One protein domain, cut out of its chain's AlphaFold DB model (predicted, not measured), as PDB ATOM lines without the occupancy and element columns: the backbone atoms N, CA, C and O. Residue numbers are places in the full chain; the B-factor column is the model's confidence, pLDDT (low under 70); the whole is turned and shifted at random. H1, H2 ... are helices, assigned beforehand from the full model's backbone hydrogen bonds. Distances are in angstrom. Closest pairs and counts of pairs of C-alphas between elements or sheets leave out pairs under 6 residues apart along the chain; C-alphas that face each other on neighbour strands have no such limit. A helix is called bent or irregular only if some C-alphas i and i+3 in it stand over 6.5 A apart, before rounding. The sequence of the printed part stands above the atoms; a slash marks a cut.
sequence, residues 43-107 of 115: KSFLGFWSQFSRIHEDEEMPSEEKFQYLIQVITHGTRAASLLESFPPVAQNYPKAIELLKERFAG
ATOM      1  N   LYS A  43     -29.232 -17.256  -8.641       90.25
ATOM      2  CA  LYS A  43     -29.208 -18.060  -7.403       90.25
ATOM      3  C   LYS A  43     -30.601 -18.511  -6.970       90.25
ATOM      4  O   LYS A  43     -30.753 -19.548  -6.330       90.25
ATOM      5  N   SER A  44     -31.618 -17.725  -7.315       90.75
ATOM      6  CA  SER A  44     -33.014 -18.010  -6.989       90.75
ATOM      7  C   SER A  44     -33.734 -18.822  -8.068       90.75
ATOM      8  O   SER A  44     -34.810 -19.359  -7.794       90.75
ATOM      9  N   PHE A  45     -33.136 -18.958  -9.261       91.69
ATOM     10  CA  PHE A  45     -33.776 -19.585 -10.416       91.69
ATOM     11  C   PHE A  45     -34.174 -21.035 -10.146       91.69
ATOM     12  O   PHE A  45     -35.299 -21.410 -10.446       91.69
ATOM     13  N   LEU A  46     -33.305 -21.839  -9.524       90.62
ATOM     14  CA  LEU A  46     -33.611 -23.246  -9.244       90.62
ATOM     15  C   LEU A  46     -34.838 -23.402  -8.327       90.62
ATOM     16  O   LEU A  46     -35.700 -24.244  -8.571       90.62
ATOM     17  N   GLY A  47     -34.947 -22.553  -7.301       90.19
ATOM     18  CA  GLY A  47     -36.087 -22.559  -6.381       90.19
ATOM     19  C   GLY A  47     -37.383 -22.055  -7.021       90.19
ATOM     20  O   GLY A  47     -38.464 -22.520  -6.661       90.19
ATOM     21  N   PHE A  48     -37.279 -21.127  -7.974       92.38
ATOM     22  CA  PHE A  48     -38.395 -20.713  -8.823       92.38
ATOM     23  C   PHE A  48     -38.824 -21.852  -9.763       92.38
ATOM     24  O   PHE A  48     -39.990 -22.245  -9.763       92.38
ATOM     25  N   TRP A  49     -37.879 -22.428 -10.512       92.56
ATOM     26  CA  TRP A  49     -38.148 -23.461 -11.511       92.56
ATOM     27  C   TRP A  49     -38.768 -24.710 -10.885       92.56
ATOM     28  O   TRP A  49     -39.707 -25.252 -11.447       92.56
ATOM     29  N   SER A  50     -38.332 -25.119  -9.689       90.56
ATOM     30  CA  SER A  50     -38.933 -26.255  -8.972       90.56
ATOM     31  C   SER A  50     -40.427 -26.080  -8.665       90.56
ATOM     32  O   SER A  50     -41.122 -27.077  -8.470       90.56
ATOM     33  N   GLN A  51     -40.918 -24.843  -8.557       90.56
ATOM     34  CA  GLN A  51     -42.343 -24.566  -8.361       90.56
ATOM     35  C   GLN A  51     -43.051 -24.413  -9.704       90.56
ATOM     36  O   GLN A  51     -44.120 -24.983  -9.910       90.56
ATOM     37  N   PHE A  52     -42.428 -23.679 -10.628       91.75
ATOM     38  CA  PHE A  52     -42.993 -23.399 -11.942       91.75
ATOM     39  C   PHE A  52     -43.042 -24.636 -12.858       91.75
ATOM     40  O   PHE A  52     -43.919 -24.720 -13.714       91.75
ATOM     41  N   SER A  53     -42.159 -25.626 -12.674       91.56
ATOM     42  CA  SER A  53     -42.095 -26.824 -13.526       91.56
ATOM     43  C   SER A  53     -43.408 -27.601 -13.538       91.56
ATOM     44  O   SER A  53     -43.804 -28.090 -14.586       91.56
ATOM     45  N   ARG A  54     -44.137 -27.618 -12.414       90.31
ATOM     46  CA  ARG A  54     -45.454 -28.262 -12.306       90.31
ATOM     47  C   ARG A  54     -46.469 -27.674 -13.281       90.31
ATOM     48  O   ARG A  54     -47.248 -28.411 -13.856       90.31
ATOM     49  N   ILE A  55     -46.428 -26.357 -13.481       90.62
ATOM     50  CA  ILE A  55     -47.285 -25.647 -14.440       90.62
ATOM     51  C   ILE A  55     -46.751 -25.836 -15.856       90.62
ATOM     52  O   ILE A  55     -47.514 -25.977 -16.804       90.62
ATOM     53  N   HIS A  56     -45.429 -25.853 -16.022       93.38
ATOM     54  CA  HIS A  56     -44.817 -26.086 -17.323       93.38
ATOM     55  C   HIS A  56     -45.181 -27.464 -17.899       93.38
ATOM     56  O   HIS A  56     -45.521 -27.547 -19.081       93.38
ATOM     57  N   GLU A  57     -45.154 -28.499 -17.061       92.50
ATOM     58  CA  GLU A  57     -45.398 -29.909 -17.398       92.50
ATOM     59  C   GLU A  57     -46.890 -30.278 -17.468       92.50
ATOM     60  O   GLU A  57     -47.221 -31.332 -17.996       92.50
ATOM     61  N   ASP A  58     -47.792 -29.416 -16.987       90.94
ATOM     62  CA  ASP A  58     -49.241 -29.656 -16.991       90.94
ATOM     63  C   ASP A  58     -49.823 -29.622 -18.417       90.94
ATOM     64  O   ASP A  58     -50.004 -28.552 -18.995       90.94
ATOM     65  N   GLU A  59     -50.109 -30.777 -19.014       90.75
ATOM     66  CA  GLU A  59     -50.668 -30.872 -20.373       90.75
ATOM     67  C   GLU A  59     -52.123 -30.388 -20.484       90.75
ATOM     68  O   GLU A  59     -52.571 -30.072 -21.588       90.75
ATOM     69  N   GLU A  60     -52.856 -30.290 -19.368       92.00
ATOM     70  CA  GLU A  60     -54.238 -29.799 -19.360       92.00
ATOM     71  C   GLU A  60     -54.294 -28.271 -19.498       92.00
ATOM     72  O   GLU A  60     -55.275 -27.725 -20.011       92.00
ATOM     73  N   MET A  61     -53.232 -27.568 -19.084       89.06
ATOM     74  CA  MET A  61     -53.153 -26.114 -19.187       89.06
ATOM     75  C   MET A  61     -52.661 -25.665 -20.578       89.06
ATOM     76  O   MET A  61     -51.569 -26.051 -21.015       89.06
ATOM     77  N   PRO A  62     -53.392 -24.781 -21.280       91.56
ATOM     78  CA  PRO A  62     -52.939 -24.233 -22.554       91.56
ATOM     79  C   PRO A  62     -51.634 -23.440 -22.416       91.56
ATOM     80  O   PRO A  62     -51.437 -22.690 -21.461       91.56
ATOM     81  N   SER A  63     -50.758 -23.519 -23.422       92.88
ATOM     82  CA  SER A  63     -49.486 -22.774 -23.435       92.88
ATOM     83  C   SER A  63     -49.654 -21.257 -23.294       92.88
ATOM     84  O   SER A  63     -48.773 -20.598 -22.752       92.88
ATOM     85  N   GLU A  64     -50.764 -20.694 -23.779       91.31
ATOM     86  CA  GLU A  64     -51.077 -19.270 -23.606       91.31
ATOM     87  C   GLU A  64     -51.328 -18.921 -22.135       91.31
ATOM     88  O   GLU A  64     -50.727 -17.978 -21.624       91.31
ATOM     89  N   GLU A  65     -52.124 -19.727 -21.427       90.31
ATOM     90  CA  GLU A  65     -52.356 -19.543 -19.994       90.31
ATOM     91  C   GLU A  65     -51.058 -19.711 -19.204       90.31
ATOM     92  O   GLU A  65     -50.714 -18.845 -18.400       90.31
ATOM     93  N   LYS A  66     -50.261 -20.748 -19.504       92.44
ATOM     94  CA  LYS A  66     -48.933 -20.933 -18.893       92.44
ATOM     95  C   LYS A  66     -48.038 -19.711 -19.081       92.44
ATOM     96  O   LYS A  66     -47.283 -19.352 -18.175       92.44
ATOM     97  N   PHE A  67     -48.103 -19.067 -20.247       94.62
ATOM     98  CA  PHE A  67     -47.306 -17.878 -20.514       94.62
ATOM     99  C   PHE A  67     -47.810 -16.664 -19.725       94.62
ATOM    100  O   PHE A  67     -47.012 -15.938 -19.131       94.62
ATOM    101  N   GLN A  68     -49.124 -16.468 -19.639       91.44
ATOM    102  CA  GLN A  68     -49.691 -15.414 -18.796       91.44
ATOM    103  C   GLN A  68     -49.304 -15.608 -17.325       91.44
ATOM    104  O   GLN A  68     -48.827 -14.664 -16.690       91.44
ATOM    105  N   TYR A  69     -49.385 -16.842 -16.818       91.62
ATOM    106  CA  TYR A  69     -48.905 -17.187 -15.481       91.62
ATOM    107  C   TYR A  69     -47.415 -16.887 -15.312       91.62
ATOM    108  O   TYR A  69     -47.029 -16.273 -14.317       91.62
ATOM    109  N   LEU A  70     -46.577 -17.263 -16.285       93.25
ATOM    110  CA  LEU A  70     -45.146 -16.958 -16.263       93.25
ATOM    111  C   LEU A  70     -44.901 -15.452 -16.113       93.25
ATOM    112  O   LEU A  70     -44.119 -15.045 -15.261       93.25
ATOM    113  N   ILE A  71     -45.582 -14.619 -16.899       92.38
ATOM    114  CA  ILE A  71     -45.427 -13.160 -16.834       92.38
ATOM    115  C   ILE A  71     -45.857 -12.631 -15.463       92.38
ATOM    116  O   ILE A  71     -45.151 -11.815 -14.874       92.38
ATOM    117  N   GLN A  72     -46.968 -13.128 -14.913       90.94
ATOM    118  CA  GLN A  72     -47.465 -12.704 -13.603       90.94
ATOM    119  C   GLN A  72     -46.495 -13.021 -12.466       90.94
ATOM    120  O   GLN A  72     -46.392 -12.249 -11.510       90.94
ATOM    121  N   VAL A  73     -45.797 -14.156 -12.520       92.50
ATOM    122  CA  VAL A  73     -44.842 -14.548 -11.470       92.50
ATOM    123  C   VAL A  73     -43.480 -13.885 -11.632       92.50
ATOM    124  O   VAL A  73     -42.624 -14.011 -10.761       92.50
ATOM    125  N   ILE A  74     -43.265 -13.136 -12.705       94.12
ATOM    126  CA  ILE A  74     -42.019 -12.421 -12.942       94.12
ATOM    127  C   ILE A  74     -42.155 -11.010 -12.380       94.12
ATOM    128  O   ILE A  74     -43.158 -10.326 -12.546       94.12
ATOM    129  N   THR A  75     -41.132 -10.568 -11.658       94.19
ATOM    130  CA  THR A  75     -41.125  -9.229 -11.069       94.19
ATOM    131  C   THR A  75     -40.897  -8.207 -12.178       94.19
ATOM    132  O   THR A  75     -39.876  -8.266 -12.868       94.19
ATOM    133  N   HIS A  76     -41.825  -7.267 -12.347       93.12
ATOM    134  CA  HIS A  76     -41.712  -6.191 -13.334       93.12
ATOM    135  C   HIS A  76     -40.431  -5.363 -13.152       93.12
ATOM    136  O   HIS A  76     -39.915  -5.227 -12.042       93.12
ATOM    137  N   GLY A  77     -39.907  -4.812 -14.253       93.12
ATOM    138  CA  GLY A  77     -38.693  -3.984 -14.242       93.12
ATOM    139  C   GLY A  77     -37.396  -4.755 -13.974       93.12
ATOM    140  O   GLY A  77     -36.348  -4.145 -13.761       93.12
ATOM    141  N   THR A  78     -37.441  -6.088 -13.969       95.12
ATOM    142  CA  THR A  78     -36.255  -6.930 -13.789       95.12
ATOM    143  C   THR A  78     -35.718  -7.468 -15.108       95.12
ATOM    144  O   THR A  78     -36.404  -7.485 -16.127       95.12
ATOM    145  N   ARG A  79     -34.489  -7.998 -15.076       92.56
ATOM    146  CA  ARG A  79     -33.859  -8.636 -16.243       92.56
ATOM    147  C   ARG A  79     -34.688  -9.793 -16.809       92.56
ATOM    148  O   ARG A  79     -34.647 -10.024 -18.012       92.56
ATOM    149  N   ALA A  80     -35.406 -10.525 -15.955       93.62
ATOM    150  CA  ALA A  80     -36.289 -11.599 -16.399       93.62
ATOM    151  C   ALA A  80     -37.552 -11.053 -17.080       93.62
ATOM    152  O   ALA A  80     -37.972 -11.610 -18.088       93.62
ATOM    153  N   ALA A  81     -38.110  -9.938 -16.589       94.75
ATOM    154  CA  ALA A  81     -39.248  -9.275 -17.229       94.75
ATOM    155  C   ALA A  81     -38.885  -8.788 -18.636       94.75
ATOM    156  O   ALA A  81     -39.542  -9.188 -19.588       94.75
ATOM    157  N   SER A  82     -37.775  -8.058 -18.786       93.88
ATOM    158  CA  SER A  82     -37.350  -7.527 -20.092       93.88
ATOM    159  C   SER A  82     -37.110  -8.610 -21.146       93.88
ATOM    160  O   SER A  82     -37.291  -8.374 -22.337       93.88
ATOM    161  N   LEU A  83     -36.713  -9.810 -20.718       93.00
ATOM    162  CA  LEU A  83     -36.575 -10.969 -21.594       93.00
ATOM    163  C   LEU A  83     -37.941 -11.448 -22.098       93.00
ATOM    164  O   LEU A  83     -38.103 -11.680 -23.293       93.00
ATOM    165  N   LEU A  84     -38.926 -11.570 -21.210       92.88
ATOM    166  CA  LEU A  84     -40.264 -12.050 -21.558       92.88
ATOM    167  C   LEU A  84     -41.091 -11.007 -22.314       92.88
ATOM    168  O   LEU A  84     -41.842 -11.372 -23.209       92.88
ATOM    169  N   GLU A  85     -40.898  -9.719 -22.020       92.94
ATOM    170  CA  GLU A  85     -41.538  -8.593 -22.717       92.94
ATOM    171  C   GLU A  85     -41.164  -8.525 -24.207       92.94
ATOM    172  O   GLU A  85     -41.885  -7.921 -24.998       92.94
ATOM    173  N   SER A  86     -40.067  -9.175 -24.619       93.00
ATOM    174  CA  SER A  86     -39.684  -9.273 -26.035       93.00
ATOM    175  C   SER A  86     -40.585 -10.207 -26.856       93.00
ATOM    176  O   SER A  86     -40.539 -10.187 -28.088       93.00
ATOM    177  N   PHE A  87     -41.437 -10.994 -26.194       91.31
ATOM    178  CA  PHE A  87     -42.347 -11.934 -26.829       91.31
ATOM    179  C   PHE A  87     -43.806 -11.542 -26.565       91.31
ATOM    180  O   PHE A  87     -44.207 -11.387 -25.412       91.31
ATOM    181  N   PRO A  88     -44.651 -11.475 -27.606       92.12
ATOM    182  CA  PRO A  88     -46.096 -11.429 -27.413       92.12
ATOM    183  C   PRO A  88     -46.577 -12.641 -26.591       92.12
ATOM    184  O   PRO A  88     -46.140 -13.756 -26.909       92.12
ATOM    185  N   PRO A  89     -47.479 -12.462 -25.600       87.94
ATOM    186  CA  PRO A  89     -47.943 -13.507 -24.679       87.94
ATOM    187  C   PRO A  89     -48.944 -14.474 -25.330       87.94
ATOM    188  O   PRO A  89     -50.075 -14.614 -24.880       87.94
ATOM    189  N   VAL A  90     -48.526 -15.122 -26.417       92.88
ATOM    190  CA  VAL A  90     -49.320 -16.083 -27.193       92.88
ATOM    191  C   VAL A  90     -48.701 -17.476 -27.114       92.88
ATOM    192  O   VAL A  90     -47.481 -17.621 -26.977       92.88
ATOM    193  N   ALA A  91     -49.525 -18.514 -27.272       91.12
ATOM    194  CA  ALA A  91     -49.117 -19.920 -27.135       91.12
ATOM    195  C   ALA A  91     -47.850 -20.299 -27.929       91.12
ATOM    196  O   ALA A  91     -46.998 -21.028 -27.426       91.12
ATOM    197  N   GLN A  92     -47.701 -19.781 -29.153       95.44
ATOM    198  CA  GLN A  92     -46.583 -20.098 -30.057       95.44
ATOM    199  C   GLN A  92     -45.220 -19.622 -29.531       95.44
ATOM    200  O   GLN A  92     -44.186 -20.189 -29.881       95.44
ATOM    201  N   ASN A  93     -45.211 -18.582 -28.693       95.12
ATOM    202  CA  ASN A  93     -43.985 -17.986 -28.169       95.12
ATOM    203  C   ASN A  93     -43.572 -18.566 -26.817       95.12
ATOM    204  O   ASN A  93     -42.413 -18.423 -26.435       95.12
ATOM    205  N   TYR A  94     -44.482 -19.247 -26.117       95.44
ATOM    206  CA  TYR A  94     -44.208 -19.812 -24.799       95.44
ATOM    207  C   TYR A  94     -42.966 -20.726 -24.765       95.44
ATOM    208  O   TYR A  94     -42.113 -20.509 -23.901       95.44
ATOM    209  N   PRO A  95     -42.772 -21.683 -25.703       94.69
ATOM    210  CA  PRO A  95     -41.582 -22.535 -25.690       94.69
ATOM    211  C   PRO A  95     -40.281 -21.733 -25.815       94.69
ATOM    212  O   PRO A  95     -39.347 -21.955 -25.050       94.69
ATOM    213  N   LYS A  96     -40.259 -20.739 -26.715       94.12
ATOM    214  CA  LYS A  96     -39.098 -19.863 -26.942       94.12
ATOM    215  C   LYS A  96     -38.791 -18.998 -25.719       94.12
ATOM    216  O   LYS A  96     -37.633 -18.840 -25.346       94.12
ATOM    217  N   ALA A  97     -39.827 -18.472 -25.069       94.56
ATOM    218  CA  ALA A  97     -39.686 -17.677 -23.855       94.56
ATOM    219  C   ALA A  97     -39.100 -18.505 -22.696       94.56
ATOM    220  O   ALA A  97     -38.200 -18.037 -21.998       94.56
ATOM    221  N   ILE A  98     -39.562 -19.749 -22.513       94.62
ATOM    222  CA  ILE A  98     -39.034 -20.674 -21.494       94.62
ATOM    223  C   ILE A  98     -37.589 -21.068 -21.785       94.62
ATOM    224  O   ILE A  98     -36.772 -21.102 -20.863       94.62
ATOM    225  N   GLU A  99     -37.276 -21.384 -23.039       93.06
ATOM    226  CA  GLU A  99     -35.921 -21.732 -23.460       93.06
ATOM    227  C   GLU A  99     -34.946 -20.602 -23.137       93.06
ATOM    228  O   GLU A  99     -33.982 -20.814 -22.400       93.06
ATOM    229  N   LEU A 100     -35.262 -19.380 -23.570       93.00
ATOM    230  CA  LEU A 100     -34.418 -18.218 -23.321       93.00
ATOM    231  C   LEU A 100     -34.297 -17.913 -21.817       93.00
ATOM    232  O   LEU A 100     -33.226 -17.543 -21.336       93.00
ATOM    233  N   LEU A 101     -35.370 -18.110 -21.043       93.50
ATOM    234  CA  LEU A 101     -35.334 -17.967 -19.586       93.50
ATOM    235  C   LEU A 101     -34.370 -18.983 -18.943       93.50
ATOM    236  O   LEU A 101     -33.555 -18.612 -18.093       93.50
ATOM    237  N   LYS A 102     -34.422 -20.254 -19.360       91.69
ATOM    238  CA  LYS A 102     -33.519 -21.313 -18.877       91.69
ATOM    239  C   LYS A 102     -32.074 -21.061 -19.295       91.69
ATOM    240  O   LYS A 102     -31.180 -21.171 -18.460       91.69
ATOM    241  N   GLU A 103     -31.836 -20.677 -20.543       91.50
ATOM    242  CA  GLU A 103     -30.494 -20.378 -21.044       91.50
ATOM    243  C   GLU A 103     -29.841 -19.262 -20.215       91.50
ATOM    244  O   GLU A 103     -28.704 -19.385 -19.756       91.50
ATOM    245  N   ARG A 104     -30.594 -18.188 -19.945       91.75
ATOM    246  CA  ARG A 104     -30.075 -17.008 -19.242       91.75
ATOM    247  C   ARG A 104     -29.885 -17.201 -17.744       91.75
ATOM    248  O   ARG A 104     -28.961 -16.600 -17.193       91.75
ATOM    249  N   PHE A 105     -30.745 -17.977 -17.084       91.38
ATOM    250  CA  PHE A 105     -30.767 -18.050 -15.617       91.38
ATOM    251  C   PHE A 105     -30.448 -19.427 -15.035       91.38
ATOM    252  O   PHE A 105     -30.009 -19.498 -13.891       91.38
ATOM    253  N   ALA A 106     -30.624 -20.508 -15.794       85.75
ATOM    254  CA  ALA A 106     -30.254 -21.856 -15.364       85.75
ATOM    255  C   ALA A 106     -28.818 -22.224 -15.764       85.75
ATOM    256  O   ALA A 106     -28.284 -23.212 -15.266       85.75
ATOM    257  N   GLY A 107     -28.213 -21.484 -16.703       77.12
ATOM    258  CA  GLY A 107     -26.940 -21.875 -17.317       77.12
ATOM    259  C   GLY A 107     -27.037 -23.189 -18.101       77.12
ATOM    260  O   GLY A 107     -26.016 -23.772 -18.461       77.12
TER     261      GLY A 107
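AT A GLANCE: This is residues 43 to 107 of the 115 residues of an uncharacterized protein of Araneus ventricosus (UniProt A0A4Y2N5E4). Helices H2 and H4 begin next to each other and spread apart as a V; H3 packs on H4 and runs the opposite way, and H1, on another side of H4 than H3, also runs opposite to H4 and meets it only near one end. The printed part has 65 residues, with four named helices in the order H1, H2, H3, H4 and no named strand: all helix. It is compact, with a radius of gyration of the C-alphas of 11.0 A and a rounded outline spanning 30 by 24 by 18 A.

IN THESE COORDINATES: H1, residues 43 to 57, begins at C-alpha 43 (-29.208, -18.060, -7.403) and measures 22.4 A; it is irregular, with C-alphas 43 and 46 7.0 A apart. H2, residues 63 to 73, measures 15.2 A. H3, residues 79 to 84, measures 9.0 A. H4, residues 91 to 106, measures 22.3 A and ends at C-alpha 106 (-30.254, -21.856, -15.364); it is irregular, with C-alphas 92 and 95 7.1 A apart.

HOW THE PARTS SIT: H4 is the hub, touching three helices. H1, H2 and H4 form a bundle, a group of helices running roughly along one another. H1 and H4 only just touch, only at their ends, with 3 pairs of C-alphas within 8 A; the closest are Phe 45 and Phe 105, 6.2 A apart. H2 touches residues 91 to 94 of H4, the same way at a steep tilt of 43 degrees; the closest C-alphas, Glu 64 and Ala 91, are 4.1 A apart. H3 and H4 form a helical hairpin with a shallow tilt of 22 degrees; their closest C-alphas, Leu 84 and Ala 97, are 6.1 A apart. H1 and H3 are apart. Every O i to N i+4 pair is within hydrogen-bond range in H2 and H3, against 7 of 11 in H1 and 10 of 12 in H4.

THE WHOLE: The C-alphas farthest apart, Glu 60 and Gly 77, are 30.6 A from each other. The printed part has no cut and no long link. No printed residue is under 70 in pLDDT; the mean of the printed part is 92.0.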